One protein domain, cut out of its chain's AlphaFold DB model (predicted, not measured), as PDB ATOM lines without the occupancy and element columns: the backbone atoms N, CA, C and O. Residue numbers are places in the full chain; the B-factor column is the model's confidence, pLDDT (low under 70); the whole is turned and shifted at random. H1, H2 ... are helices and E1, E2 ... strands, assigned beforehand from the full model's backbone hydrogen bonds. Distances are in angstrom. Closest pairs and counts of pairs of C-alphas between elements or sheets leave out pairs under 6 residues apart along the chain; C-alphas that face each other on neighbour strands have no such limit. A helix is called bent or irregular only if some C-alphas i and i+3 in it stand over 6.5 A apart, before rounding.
ATOM      1  N   GLY A  64     106.891 133.533  82.609       93.81
ATOM      2  CA  GLY A  64     107.993 133.451  81.648       93.81
ATOM      3  C   GLY A  64     107.687 132.528  80.465       93.81
ATOM      4  O   GLY A  64     108.582 131.827  79.983       93.81
ATOM      5  N   LEU A  65     106.427 132.462  80.052       95.56
ATOM      6  CA  LEU A  65     105.880 131.627  78.991       95.56
ATOM      7  C   LEU A  65     105.197 132.500  77.924       95.56
ATOM      8  O   LEU A  65     104.012 132.335  77.660       95.56
ATOM      9  N   ASP A  66     105.939 133.427  77.308       94.44
ATOM     10  CA  ASP A  66     105.402 134.333  76.279       94.44
ATOM     11  C   ASP A  66     104.636 133.581  75.179       94.44
ATOM     12  O   ASP A  66     105.197 132.698  74.515       94.44
ATOM     13  N   GLY A  67     103.383 133.969  74.929       94.06
ATOM     14  CA  GLY A  67     102.523 133.332  73.935       94.06
ATOM     15  C   GLY A  67     101.907 132.024  74.429       94.06
ATOM     16  O   GLY A  67     101.733 131.100  73.625       94.06
ATOM     17  N   LEU A  68     101.619 131.930  75.727       97.00
ATOM     18  CA  LEU A  68     100.920 130.803  76.339       97.00
ATOM     19  C   LEU A  68      99.416 130.917  76.094       97.00
ATOM     20  O   LEU A  68      98.802 131.965  76.241       97.00
ATOM     21  N   TRP A  69      98.806 129.797  75.738       96.50
ATOM     22  CA  TRP A  69      97.363 129.633  75.749       96.50
ATOM     23  C   TRP A  69      96.970 128.586  76.787       96.50
ATOM     24  O   TRP A  69      97.589 127.523  76.874       96.50
ATOM     25  N   VAL A  70      95.931 128.894  77.559       96.75
ATOM     26  CA  VAL A  70      95.380 128.014  78.589       96.75
ATOM     27  C   VAL A  70      93.906 127.790  78.291       96.75
ATOM     28  O   VAL A  70      93.138 128.742  78.166       96.75
ATOM     29  N   GLN A  71      93.506 126.529  78.177       95.88
ATOM     30  CA  GLN A  71      92.103 126.156  78.079       95.88
ATOM     31  C   GLN A  71      91.408 126.363  79.430       95.88
ATOM     32  O   GLN A  71      91.843 125.816  80.445       95.88
ATOM     33  N   GLU A  72      90.306 127.111  79.440       93.25
ATOM     34  CA  GLU A  72      89.481 127.300  80.638       93.25
ATOM     35  C   GLU A  72      89.048 125.943  81.221       93.25
ATOM     36  O   GLU A  72      88.589 125.061  80.494       93.25
ATOM     37  N   GLY A  73      89.192 125.762  82.536       93.00
ATOM     38  CA  GLY A  73      88.817 124.530  83.236       93.00
ATOM     39  C   GLY A  73      89.901 123.446  83.290       93.00
ATOM     40  O   GLY A  73      89.660 122.398  83.897       93.00
ATOM     41  N   VAL A  74      91.075 123.643  82.671       96.12
ATOM     42  CA  VAL A  74      92.080 122.568  82.511       96.12
ATOM     43  C   VAL A  74      92.681 122.151  83.837       96.12
ATOM     44  O   VAL A  74      92.817 120.957  84.099       96.12
ATOM     45  N   VAL A  75      92.980 123.116  84.705       95.56
ATOM     46  CA  VAL A  75      93.530 122.846  86.035       95.56
ATOM     47  C   VAL A  75      92.480 122.145  86.890       95.56
ATOM     48  O   VAL A  75      92.772 121.122  87.511       95.56
ATOM     49  N   HIS A  76      91.233 122.622  86.856       91.69
ATOM     50  CA  HIS A  76      90.126 121.972  87.557       91.69
ATOM     51  C   HIS A  76      89.922 120.515  87.091       91.69
ATOM     52  O   HIS A  76      89.725 119.609  87.905       91.69
ATOM     53  N   ALA A  77      89.987 120.255  85.782       93.56
ATOM     54  CA  ALA A  77      89.863 118.910  85.223       93.56
ATOM     55  C   ALA A  77      91.059 118.008  85.586       93.56
ATOM     56  O   ALA A  77      90.844 116.852  85.960       93.56
ATOM     57  N   LEU A  78      92.289 118.534  85.558       94.44
ATOM     58  CA  LEU A  78      93.504 117.823  85.976       94.44
ATOM     59  C   LEU A  78      93.410 117.331  87.422       94.44
ATOM     60  O   LEU A  78      93.678 116.159  87.688       94.44
ATOM     61  N   MET A  79      92.976 118.198  88.342       91.75
ATOM     62  CA  MET A  79      92.827 117.853  89.760       91.75
ATOM     63  C   MET A  79      91.792 116.747  89.992       91.75
ATOM     64  O   MET A  79      91.969 115.904  90.869       91.75
ATOM     65  N   ARG A  80      90.713 116.728  89.202       91.44
ATOM     66  CA  ARG A  80      89.647 115.727  89.331       91.44
ATOM     67  C   ARG A  80      90.042 114.364  88.765       91.44
ATOM     68  O   ARG A  80      89.655 113.346  89.330       91.44
ATOM     69  N   ILE A  81      90.746 114.344  87.634       92.31
ATOM     70  CA  ILE A  81      91.022 113.115  86.876       92.31
ATOM     71  C   ILE A  81      92.330 112.443  87.322       92.31
ATOM     72  O   ILE A  81      92.415 111.219  87.293       92.31
ATOM     73  N   SER A  82      93.327 113.207  87.789       89.06
ATOM     74  CA  SER A  82      94.653 112.684  88.176       89.06
ATOM     75  C   SER A  82      95.287 111.781  87.095       89.06
ATOM     76  O   SER A  82      95.557 110.602  87.341       89.06
ATOM     77  N   PRO A  83      95.509 112.308  85.876       93.69
ATOM     78  CA  PRO A  83      95.931 111.506  84.730       93.69
ATOM     79  C   PRO A  83      97.354 110.945  84.875       93.69
ATOM     80  O   PRO A  83      98.223 111.524  85.534       93.69
ATOM     81  N   ARG A  84      97.642 109.847  84.166       94.00
ATOM     82  CA  ARG A  84      99.004 109.303  84.074       94.00
ATOM     83  C   ARG A  84      99.869 110.217  83.205       94.00
ATOM     84  O   ARG A  84      99.557 110.478  82.047       94.00
ATOM     85  N   LYS A  85     101.001 110.665  83.744       95.25
ATOM     86  CA  LYS A  85     101.928 111.546  83.027       95.25
ATOM     87  C   LYS A  85     102.843 110.777  82.067       95.25
ATOM     88  O   LYS A  85     103.455 109.784  82.461       95.25
ATOM     89  N   LEU A  86     102.979 111.276  80.839       95.44
ATOM     90  CA  LEU A  86     103.922 110.810  79.819       95.44
ATOM     91  C   LEU A  86     104.816 111.969  79.362       95.44
ATOM     92  O   LEU A  86     104.327 113.037  78.995       95.44
ATOM     93  N   LEU A  87     106.129 111.742  79.363       95.50
ATOM     94  CA  LEU A  87     107.129 112.732  78.964       95.50
ATOM     95  C   LEU A  87     107.686 112.374  77.588       95.50
ATOM     96  O   LEU A  87     108.289 111.316  77.430       95.50
ATOM     97  N   PHE A  88     107.492 113.264  76.619       94.44
ATOM     98  CA  PHE A  88     107.919 113.126  75.224       94.44
ATOM     99  C   PHE A  88     107.570 111.760  74.606       94.44
ATOM    100  O   PHE A  88     108.454 111.114  74.032       94.44
ATOM    101  N   PRO A  89     106.308 111.290  74.730       94.62
ATOM    102  CA  PRO A  89     105.940 109.973  74.244       94.62
ATOM    103  C   PRO A  89     106.004 109.907  72.720       94.62
ATOM    104  O   PRO A  89     105.793 110.887  71.995       94.62
ATOM    105  N   ARG A  90     106.228 108.704  72.213       90.44
ATOM    106  CA  ARG A  90     105.987 108.350  70.819       90.44
ATOM    107  C   ARG A  90     104.493 108.071  70.610       90.44
ATOM    108  O   ARG A  90     103.796 107.705  71.554       90.44
ATOM    109  N   PRO A  91     103.967 108.204  69.378       86.62
ATOM    110  CA  PRO A  91     102.545 107.965  69.114       86.62
ATOM    111  C   PRO A  91     102.039 106.570  69.512       86.62
ATOM    112  O   PRO A  91     100.859 106.413  69.799       86.62
ATOM    113  N   ASP A  92     102.909 105.562  69.510       87.12
ATOM    114  CA  ASP A  92     102.619 104.188  69.927       87.12
ATOM    115  C   ASP A  92     102.570 103.999  71.453       87.12
ATOM    116  O   ASP A  92     101.988 103.025  71.917       87.12
ATOM    117  N   GLU A  93     103.105 104.944  72.232       85.75
ATOM    118  CA  GLU A  93     103.069 104.947  73.705       85.75
ATOM    119  C   GLU A  93     101.794 105.619  74.262       85.75
ATOM    120  O   GLU A  93     101.559 105.629  75.471       85.75
ATOM    121  N   MET A  94     100.953 106.172  73.382       84.88
ATOM    122  CA  MET A  94      99.680 106.824  73.703       84.88
ATOM    123  C   MET A  94      98.550 105.788  73.864       84.88
ATOM    124  O   MET A  94      97.675 105.653  73.003       84.88
ATOM    125  N   GLU A  95      98.600 105.026  74.959       81.94
ATOM    126  CA  GLU A  95      97.593 104.016  75.325       81.94
ATOM    127  C   GLU A  95      96.210 104.631  75.653       81.94
ATOM    128  O   GLU A  95      96.046 105.849  75.731       81.94
ATOM    129  N   ALA A  96      95.186 103.787  75.822       81.81
ATOM    130  CA  ALA A  96      93.873 104.227  76.302       81.81
ATOM    131  C   ALA A  96      93.915 104.565  77.806       81.81
ATOM    132  O   ALA A  96      94.625 103.912  78.570       81.81
ATOM    133  N   GLY A  97      93.120 105.549  78.222       87.25
ATOM    134  CA  GLY A  97      93.060 106.083  79.582       87.25
ATOM    135  C   GLY A  97      93.316 107.589  79.634       87.25
ATOM    136  O   GLY A  97      93.571 108.229  78.613       87.25
ATOM    137  N   ASP A  98      93.251 108.148  80.841       94.19
ATOM    138  CA  ASP A  98      93.491 109.571  81.060       94.19
ATOM    139  C   ASP A  98      94.994 109.865  81.171       94.19
ATOM    140  O   ASP A  98      95.692 109.326  82.040       94.19
ATOM    141  N   LEU A  99      95.505 110.723  80.287       94.81
ATOM    142  CA  LEU A  99      96.937 110.989  80.124       94.81
ATOM    143  C   LEU A  99      97.248 112.484  80.224       94.81
ATOM    144  O   LEU A  99      96.504 113.302  79.698       94.81
ATOM    145  N   LEU A 100      98.380 112.834  80.840       96.56
ATOM    146  CA  LEU A 100      98.997 114.158  80.734       96.56
ATOM    147  C   LEU A 100     100.266 114.046  79.896       96.56
ATOM    148  O   LEU A 100     101.260 113.466  80.332       96.56
ATOM    149  N   VAL A 101     100.224 114.596  78.689       96.69
ATOM    150  CA  VAL A 101     101.309 114.527  77.711       96.69
ATOM    151  C   VAL A 101     102.139 115.800  77.764       96.69
ATOM    152  O   VAL A 101     101.642 116.882  77.466       96.69
ATOM    153  N   VAL A 102     103.422 115.671  78.079       97.75
ATOM    154  CA  VAL A 102     104.386 116.776  78.006       97.75
ATOM    155  C   VAL A 102     105.243 116.565  76.769       97.75
ATOM    156  O   VAL A 102     105.964 115.571  76.698       97.75
ATOM    157  N   THR A 103     105.163 117.447  75.775       97.50
ATOM    158  CA  THR A 103     105.950 117.303  74.541       97.50
ATOM    159  C   THR A 103     106.179 118.643  73.845       97.50
ATOM    160  O   THR A 103     105.539 119.637  74.172       97.50
ATOM    161  N   ASP A 104     107.095 118.696  72.881       96.38
ATOM    162  CA  ASP A 104     107.322 119.895  72.075       96.38
ATOM    163  C   ASP A 104     106.408 119.958  70.839       96.38
ATOM    164  O   ASP A 104     105.969 118.931  70.311       96.38
ATOM    165  N   LEU A 105     106.158 121.174  70.348       94.00
ATOM    166  CA  LEU A 105     105.352 121.454  69.152       94.00
ATOM    167  C   LEU A 105     105.912 120.801  67.877       94.00
ATOM    168  O   LEU A 105     105.164 120.496  66.947       94.00
ATOM    169  N   GLY A 106     107.225 120.568  67.818       92.31
ATOM    170  CA  GLY A 106     107.898 119.951  66.677       92.31
ATOM    171  C   GLY A 106     107.720 118.434  66.601       92.31
ATOM    172  O   GLY A 106     107.782 117.877  65.494       92.31
ATOM    173  N   SER A 107     107.478 117.782  67.740       94.62
ATOM    174  CA  SER A 107     107.299 116.337  67.882       94.62
ATOM    175  C   SER A 107     106.089 115.813  67.110       94.62
ATOM    176  O   SER A 107     105.115 116.520  66.847       94.62
ATOM    177  N   ARG A 108     106.113 114.521  66.758       93.75
ATOM    178  CA  ARG A 108     104.993 113.891  66.041       93.75
ATOM    179  C   ARG A 108     103.698 113.927  66.856       93.75
ATOM    180  O   ARG A 108     102.647 114.176  66.281       93.75
ATOM    181  N   VAL A 109     103.782 113.702  68.168       92.88
ATOM    182  CA  VAL A 109     102.626 113.783  69.075       92.88
ATOM    183  C   VAL A 109     102.146 115.230  69.217       92.88
ATOM    184  O   VAL A 109     100.948 115.470  69.108       92.88
ATOM    185  N   GLY A 110     103.062 116.194  69.366       93.88
ATOM    186  CA  GLY A 110     102.730 117.619  69.453       93.88
ATOM    187  C   GLY A 110     101.985 118.133  68.222       93.88
ATOM    188  O   GLY A 110     100.950 118.776  68.370       93.88
ATOM    189  N   ARG A 111     102.429 117.767  67.011       93.69
ATOM    190  CA  ARG A 111     101.720 118.110  65.763       93.69
ATOM    191  C   ARG A 111     100.329 117.496  65.691       93.69
ATOM    192  O   ARG A 111      99.396 118.189  65.324       93.69
ATOM    193  N   CYS A 112     100.173 116.230  66.085       92.50
ATOM    194  CA  CYS A 112      98.854 115.595  66.110       92.50
ATOM    195  C   CYS A 112      97.884 116.292  67.075       92.50
ATOM    196  O   CYS A 112      96.699 116.373  66.773       92.50
ATOM    197  N   ILE A 113      98.373 116.784  68.219       93.12
ATOM    198  CA  ILE A 113      97.556 117.578  69.146       93.12
ATOM    199  C   ILE A 113      97.228 118.938  68.520       93.12
ATOM    200  O   ILE A 113      96.072 119.340  68.543       93.12
ATOM    201  N   LEU A 114      98.208 119.619  67.918       93.62
ATOM    202  CA  LEU A 114      98.004 120.927  67.292       93.62
ATOM    203  C   LEU A 114      97.009 120.873  66.121       93.62
ATOM    204  O   LEU A 114      96.149 121.738  66.022       93.62
ATOM    205  N   ASP A 115      97.077 119.829  65.290       93.62
ATOM    206  CA  ASP A 115      96.146 119.591  64.175       93.62
ATOM    207  C   ASP A 115      94.698 119.359  64.654       93.62
ATOM    208  O   ASP A 115      93.754 119.532  63.882       93.62
ATOM    209  N   ALA A 116      94.512 118.947  65.913       92.44
ATOM    210  CA  ALA A 116      93.203 118.741  66.532       92.44
ATOM    211  C   ALA A 116      92.650 120.004  67.224       92.44
ATOM    212  O   ALA A 116      91.498 120.000  67.662       92.44
ATOM    213  N   LEU A 117      93.450 121.068  67.335       93.75
ATOM    214  CA  LEU A 117      93.070 122.339  67.950       93.75
ATOM    215  C   LEU A 117      92.633 123.370  66.891       93.75
ATOM    216  O   LEU A 117      92.935 123.214  65.706       93.75
ATOM    217  N   PRO A 118      91.924 124.446  67.293       95.06
ATOM    218  CA  PRO A 118      91.586 125.542  66.390       95.06
ATOM    219  C   PRO A 118      92.829 126.126  65.686       95.06
ATOM    220  O   PRO A 118      93.848 126.346  66.355       95.06
ATOM    221  N   PRO A 119      92.776 126.404  64.365       91.19
ATOM    222  CA  PRO A 119      93.934 126.867  63.594       91.19
ATOM    223  C   PRO A 119      94.605 128.130  64.146       91.19
ATOM    224  O   PRO A 119      95.810 128.312  63.981       91.19
ATOM    225  N   GLU A 120      93.853 128.990  64.828       92.44
ATOM    226  CA  GLU A 120      94.332 130.241  65.423       92.44
ATOM    227  C   GLU A 120      95.347 130.002  66.553       92.44
ATOM    228  O   GLU A 120      96.151 130.877  66.870       92.44
ATOM    229  N   LEU A 121      95.349 128.807  67.153       92.94
ATOM    230  CA  LEU A 121      96.296 128.436  68.205       92.94
ATOM    231  C   LEU A 121      97.660 127.992  67.659       92.94
ATOM    232  O   LEU A 121      98.597 127.831  68.437       92.94
ATOM    233  N   SER A 122      97.809 127.837  66.339       88.56
ATOM    234  CA  SER A 122      99.079 127.448  65.704       88.56
ATOM    235  C   SER A 122     100.207 128.470  65.878       88.56
ATOM    236  O   SER A 122     101.381 128.106  65.802       88.56
ATOM    237  N   GLU A 123      99.869 129.731  66.156       90.31
ATOM    238  CA  GLU A 123     100.833 130.807  66.417       90.31
ATOM    239  C   GLU A 123     101.281 130.869  67.890       90.31
ATOM    240  O   GLU A 123     102.201 131.619  68.233       90.31
ATOM    241  N   LYS A 124     100.652 130.090  68.781       94.25
ATOM    242  CA  LYS A 124     100.990 130.053  70.209       94.25
ATOM    243  C   LYS A 124     102.255 129.235  70.444       94.25
ATOM    244  O   LYS A 124     102.488 128.203  69.821       94.25
ATOM    245  N   ARG A 125     103.088 129.703  71.376       95.81
ATOM    246  CA  ARG A 125     104.368 129.056  71.710       95.81
ATOM    247  C   ARG A 125     104.208 127.987  72.777       95.81
ATOM    248  O   ARG A 125     104.952 127.011  72.767       95.81
ATOM    249  N   TYR A 126     103.250 128.182  73.676       97.81
ATOM    250  CA  TYR A 126     102.923 127.238  74.732       97.81
ATOM    251  C   TYR A 126     101.424 126.976  74.730       97.81
ATOM    252  O   TYR A 126     100.638 127.908  74.562       97.81
ATOM    253  N   LEU A 127     101.020 125.724  74.935       97.81
ATOM    254  CA  LEU A 127      99.608 125.370  75.045       97.81
ATOM    255  C   LEU A 127      99.383 124.419  76.215       97.81
ATOM    256  O   LEU A 127     100.042 123.382  76.321       97.81
ATOM    257  N   LEU A 128      98.411 124.766  77.053       97.81
ATOM    258  CA  LEU A 128      97.884 123.931  78.120       97.81
ATOM    259  C   LEU A 128      96.395 123.701  77.880       97.81
ATOM    260  O   LEU A 128      95.617 124.650  77.831       97.81
ATOM    261  N   GLY A 129      95.987 122.445  77.767       96.94
ATOM    262  CA  GLY A 129      94.586 122.104  77.549       96.94
ATOM    263  C   GLY A 129      94.334 120.611  77.634       96.94
ATOM    264  O   GLY A 129      95.182 119.851  78.111       96.94
ATOM    265  N   TRP A 130      93.159 120.193  77.176       95.81
ATOM    266  CA  TRP A 130      92.812 118.788  77.041       95.81
ATOM    267  C   TRP A 130      91.935 118.513  75.822       95.81
ATOM    268  O   TRP A 130      91.179 119.361  75.351       95.81
ATOM    269  N   LEU A 131      92.029 117.280  75.339       93.81
ATOM    270  CA  LEU A 131      91.152 116.699  74.332       93.81
ATOM    271  C   LEU A 131      90.456 115.489  74.948       93.81
ATOM    272  O   LEU A 131      91.085 114.719  75.672       93.81
ATOM    273  N   GLU A 132      89.180 115.298  74.648       90.56
ATOM    274  CA  GLU A 132      88.411 114.143  75.110       90.56
ATOM    275  C   GLU A 132      87.963 113.318  73.904       90.56
ATOM    276  O   GLU A 132      87.448 113.861  72.924       90.56
ATOM    277  N   ASP A 133      88.195 112.008  73.955       85.25
ATOM    278  CA  ASP A 133      87.677 111.061  72.970       85.25
ATOM    279  C   ASP A 133      87.236 109.745  73.625       85.25
ATOM    280  O   ASP A 133      87.330 109.559  74.836       85.25
ATOM    281  N   GLU A 134      86.768 108.794  72.810       82.50
ATOM    282  CA  GLU A 134      86.312 107.473  73.272       82.50
ATOM    283  C   GLU A 134      87.383 106.661  74.026       82.50
ATOM    284  O   GLU A 134      87.063 105.654  74.659       82.50
ATOM    285  N   ARG A 135      88.661 107.052  73.949       81.88
ATOM    286  CA  ARG A 135      89.779 106.375  74.615       81.88
ATOM    287  C   ARG A 135      90.188 107.056  75.922       81.88
ATOM    288  O   ARG A 135      91.068 106.509  76.582       81.88
ATOM    289  N   GLY A 136      89.597 108.193  76.291       88.12
ATOM    290  CA  GLY A 136      89.861 108.915  77.540       88.12
ATOM    291  C   GLY A 136      90.231 110.388  77.343       88.12
ATOM    292  O   GLY A 136      90.228 110.920  76.230       88.12
ATOM    293  N   THR A 137      90.571 111.051  78.447       93.00
ATOM    294  CA  THR A 137      90.941 112.472  78.478       93.00
ATOM    295  C   THR A 137      92.447 112.639  78.322       93.00
ATOM    296  O   THR A 137      93.239 112.137  79.120       93.00
ATOM    297  N   ARG A 138      92.879 113.392  77.314       93.50
ATOM    298  CA  ARG A 138      94.291 113.693  77.060       93.50
ATOM    299  C   ARG A 138      94.575 115.148  77.348       93.50
ATOM    300  O   ARG A 138      94.313 116.014  76.520       93.50
ATOM    301  N   PHE A 139      95.149 115.396  78.508       97.06
ATOM    302  CA  PHE A 139      95.741 116.673  78.854       97.06
ATOM    303  C   PHE A 139      97.082 116.840  78.148       97.06
ATOM    304  O   PHE A 139      97.801 115.863  77.917       97.06
ATOM    305  N   PHE A 140      97.450 118.076  77.836       97.19
ATOM    306  CA  PHE A 140      98.714 118.370  77.177       97.19
ATOM    307  C   PHE A 140      99.400 119.609  77.750       97.19
ATOM    308  O   PHE A 140      98.756 120.601  78.073       97.19
ATOM    309  N   CYS A 141     100.726 119.535  77.838       97.94
ATOM    310  CA  CYS A 141     101.642 120.652  78.041       97.94
ATOM    311  C   CYS A 141     102.558 120.711  76.816       97.94
ATOM    312  O   CYS A 141     103.496 119.916  76.699       97.94
ATOM    313  N   LEU A 142     102.261 121.623  75.892       97.81
ATOM    314  CA  LEU A 142     103.050 121.838  74.683       97.81
ATOM    315  C   LEU A 142     103.954 123.053  74.853       97.81
ATOM    316  O   LEU A 142     103.497 124.107  75.289       97.81
ATOM    317  N   GLY A 143     105.226 122.907  74.488       97.12
ATOM    318  CA  GLY A 143     106.190 124.007  74.432       97.12
ATOM    319  C   GLY A 143     106.913 124.084  73.086       97.12
ATOM    320  O   GLY A 143     106.814 123.158  72.278       97.12
ATOM    321  N   PRO A 144     107.674 125.163  72.830       96.12
ATOM    322  CA  PRO A 144     108.397 125.338  71.568       96.12
ATOM    323  C   PRO A 144     109.490 124.277  71.368       96.12
ATOM    324  O   PRO A 144     109.789 123.897  70.239       96.12
ATOM    325  N   ASP A 145     110.056 123.790  72.468       96.31
ATOM    326  CA  ASP A 145     111.044 122.725  72.552       96.31
ATOM    327  C   ASP A 145     110.829 121.920  73.850       96.31
ATOM    328  O   ASP A 145     109.897 122.175  74.624       96.31
ATOM    329  N   GLY A 146     111.683 120.921  74.087       94.19
ATOM    330  CA  GLY A 146     111.566 120.076  75.269       94.19
ATOM    331  C   GLY A 146     111.808 120.805  76.593       94.19
ATOM    332  O   GLY A 146     111.198 120.453  77.601       94.19
ATOM    333  N   GLU A 147     112.641 121.844  76.612       95.88
ATOM    334  CA  GLU A 147     112.869 122.639  77.821       95.88
ATOM    335  C   GLU A 147     111.634 123.483  78.150       95.88
ATOM    336  O   GLU A 147     111.142 123.457  79.278       95.88
ATOM    337  N   GLY A 148     111.067 124.153  77.148       96.38
ATOM    338  CA  GLY A 148     109.846 124.935  77.279       96.38
ATOM    339  C   GLY A 148     108.642 124.090  77.699       96.38
ATOM    340  O   GLY A 148     107.885 124.502  78.578       96.38
ATOM    341  N   ALA A 149     108.487 122.884  77.143       96.81
ATOM    342  CA  ALA A 149     107.420 121.962  77.545       96.81
ATOM    343  C   ALA A 149     107.557 121.535  79.019       96.81
ATOM    344  O   ALA A 149     106.571 121.505  79.754       96.81
ATOM    345  N   ARG A 150     108.790 121.272  79.479       97.62
ATOM    346  CA  ARG A 150     109.089 120.947  80.885       97.62
ATOM    347  C   ARG A 150     108.898 122.139  81.815       97.62
ATOM    348  O   ARG A 150     108.477 121.959  82.953       97.62
ATOM    349  N   LYS A 151     109.168 123.359  81.345       96.75
ATOM    350  CA  LYS A 151     108.892 124.581  82.106       96.75
ATOM    351  C   LYS A 151     107.392 124.757  82.352       96.75
ATOM    352  O   LYS A 151     107.001 125.003  83.490       96.75
ATOM    353  N   LEU A 152     106.570 124.596  81.311       97.62
ATOM    354  CA  LEU A 152     105.111 124.641  81.438       97.62
ATOM    355  C   LEU A 152     104.602 123.542  82.379       97.62
ATOM    356  O   LEU A 152     103.853 123.840  83.305       97.62
ATOM    357  N   GLU A 153     105.054 122.299  82.198       97.38
ATOM    358  CA  GLU A 153     104.716 121.198  83.110       97.38
ATOM    359  C   GLU A 153     105.076 121.536  84.563       97.38
ATOM    360  O   GLU A 153     104.242 121.366  85.444       97.38
ATOM    361  N   GLY A 154     106.271 122.068  84.825       97.31
ATOM    362  CA  GLY A 154     106.686 122.422  86.182       97.31
ATOM    363  C   GLY A 154     105.774 123.453  86.862       97.31
ATOM    364  O   GLY A 154     105.586 123.389  88.078       97.31
ATOM    365  N   ILE A 155     105.186 124.381  86.101       97.31
ATOM    366  CA  ILE A 155     104.196 125.346  86.611       97.31
ATOM    367  C   ILE A 155     102.852 124.649  86.878       97.31
ATOM    368  O   ILE A 155     102.229 124.895  87.914       97.31
ATOM    369  N   VAL A 156     102.421 123.754  85.985       97.38
ATOM    370  CA  VAL A 156     101.182 122.971  86.145       97.38
ATOM    371  C   VAL A 156     101.262 122.056  87.365       97.38
ATOM    372  O   VAL A 156     100.359 122.077  88.198       97.38
ATOM    373  N   ASP A 157     102.357 121.313  87.517       96.31
ATOM    374  CA  ASP A 157     102.591 120.421  88.655       96.31
ATOM    375  C   ASP A 157     102.547 121.178  89.976       96.31
ATOM    376  O   ASP A 157     101.828 120.788  90.890       96.31
ATOM    377  N   ARG A 158     103.265 122.303  90.049       96.81
ATOM    378  CA  ARG A 158     103.286 123.175  91.227       96.81
ATOM    379  C   ARG A 158     101.904 123.730  91.551       96.81
ATOM    380  O   ARG A 158     101.559 123.863  92.719       96.81
ATOM    381  N   THR A 159     101.115 124.056  90.529       97.38
ATOM    382  CA  THR A 159      99.734 124.521  90.699       97.38
ATOM    383  C   THR A 159      98.855 123.425  91.285       97.38
ATOM    384  O   THR A 159      98.163 123.671  92.269       97.38
ATOM    385  N   VAL A 160      98.919 122.207  90.745       96.06
ATOM    386  CA  VAL A 160      98.165 121.057  91.269       96.06
ATOM    387  C   VAL A 160      98.602 120.712  92.697       96.06
ATOM    388  O   VAL A 160      97.749 120.504  93.558       96.06
ATOM    389  N   GLU A 161      99.907 120.706  92.970       96.06
ATOM    390  CA  GLU A 161     100.481 120.486  94.303       96.06
ATOM    391  C   GLU A 161      99.953 121.522  95.303       96.06
ATOM    392  O   GLU A 161      99.328 121.154  96.299       96.06
ATOM    393  N   VAL A 162     100.099 122.819  95.004       97.50
ATOM    394  CA  VAL A 162      99.638 123.900  95.887       97.50
ATOM    395  C   VAL A 162      98.135 123.824  96.134       97.50
ATOM    396  O   VAL A 162      97.714 123.972  97.275       97.50
ATOM    397  N   LEU A 163      97.320 123.565  95.112       95.81
ATOM    398  CA  LEU A 163      95.867 123.463  95.279       95.81
ATOM    399  C   LEU A 163      95.426 122.195  96.026       95.81
ATOM    400  O   LEU A 163      94.316 122.156  96.552       95.81
ATOM    401  N   SER A 164      96.266 121.158  96.078       95.00
ATOM    402  CA  SER A 164      96.006 119.962  96.888       95.00
ATOM    403  C   SER A 164      96.342 120.173  98.369       95.00
ATOM    404  O   SER A 164      95.658 119.645  99.249       95.00
ATOM    405  N   GLU A 165      97.364 120.982  98.651       96.56
ATOM    406  CA  GLU A 165      97.864 121.239 100.001       96.56
ATOM    407  C   GLU A 165      97.187 122.435 100.672       96.56
ATOM    408  O   GLU A 165      97.003 122.425 101.892       96.56
ATOM    409  N   TYR A 166      96.812 123.453  99.895       97.81
ATOM    410  CA  TYR A 166      96.378 124.749 100.395       97.81
ATOM    411  C   TYR A 166      95.009 125.180  99.860       97.81
ATOM    412  O   TYR A 166      94.656 124.974  98.701       97.81
TER     413      TYR A 166
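AT A GLANCE: This is residues 64 to 166 of the 838 residues of an uncharacterized protein of Candidatus Latescibacteria bacterium (UniProt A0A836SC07). A twisted sheet of five strands stands between helices: the long helix H4 and the short H1 cover one face, and the short H2 covers the opposite face. The long hairpin of E4 and E5 runs through the middle of the sheet, and the small helix H3 sits past H2 near the edge strand E1. The printed part has 103 residues, with four named helices and five named strands in the order E1 H1 E2 E3 H2 H3 E4 E5 H4. The sheet's order is E1 E4 E5 E3 E2, mixed, and the class is mixed, helices and strands. The whole is compact, with a radius of gyration of the C-alphas of 12.7 A and spans of 35 by 33 by 22 A.

IN THESE COORDINATES: In the sheet, E4 holds residues 126 to 133, 22.3 A long, and E5 residues 136 to 143, 22.5 A long. E3 holds residues 99 to 104, 15.9 A, E2 residues 84 to 87, 10.2 A, and E1 residues 68 to 70, 6.6 A, with C-alpha 68 at (100.920, 130.803, 76.339). H4, residues 146 to 165, is 28.3 A long and ends with C-alpha 165 at (97.864, 121.239, 100.001). H1 holds residues 74 to 81, 10.5 A, H2 residues 108 to 115, 10.7 A, and H3 residues 119 to 123, 8.4 A. H3 is irregular, but only just: C-alphas 120 and 123 are 6.6 A apart.

HOW THE PARTS SIT: E4 and E5 form an antiparallel hairpin, with N 138 and O 131 2.8 A apart. E5 and E3 are parallel, with N 101 and O 139 at 2.8 A. E3 and E2 are parallel, with N 86 and O 100 at 2.8 A. E1 and E4 are parallel, with N 69 and O 126 at 2.9 A. H4 is on the sheet at a height of 9.9 A, over E5 and E3; its closest C-alphas to E5 are Ala 149 and Gly 143, 3.9 A. On the local plane it runs along the strands, only just, at 29 degrees to E5. H1, on the same face at a height of 9.3 A, lies over E4 and E5, slantwise to the strands at 41 degrees to E4 on the local plane. H1 and H4 touch, H4 with residues 156 to 160 alone; the closest C-alphas are Met 79 and Val 160, 6.4 A, at a steep tilt of 63 degrees, the same way. H2 is on the opposite face, at a height of 9.1 A, across the strands at 81 degrees to E5 on the local plane. H3 is not on the sheet, but only just, with 4 pairs of C-alphas within 10 A. H2 and H3 are close but not clearly touching, the closest C-alphas being Leu 114 and Ser 122, 6.8 A. In H1, H2 and H4 every O i to N i+4 pair is within hydrogen-bond range; in H3 0 of 1 is, beside 1 of 2 O i to N i+3 pairs.

THE WHOLE: The C-alphas farthest apart, those of Asp 92 and Tyr 166, are 37.3 A apart. The printed part has no cut. The link from E2 to E3, 11 residues, is long; the other links are tight. The mean pLDDT of the printed part is 93.9, and no printed residue is under 70.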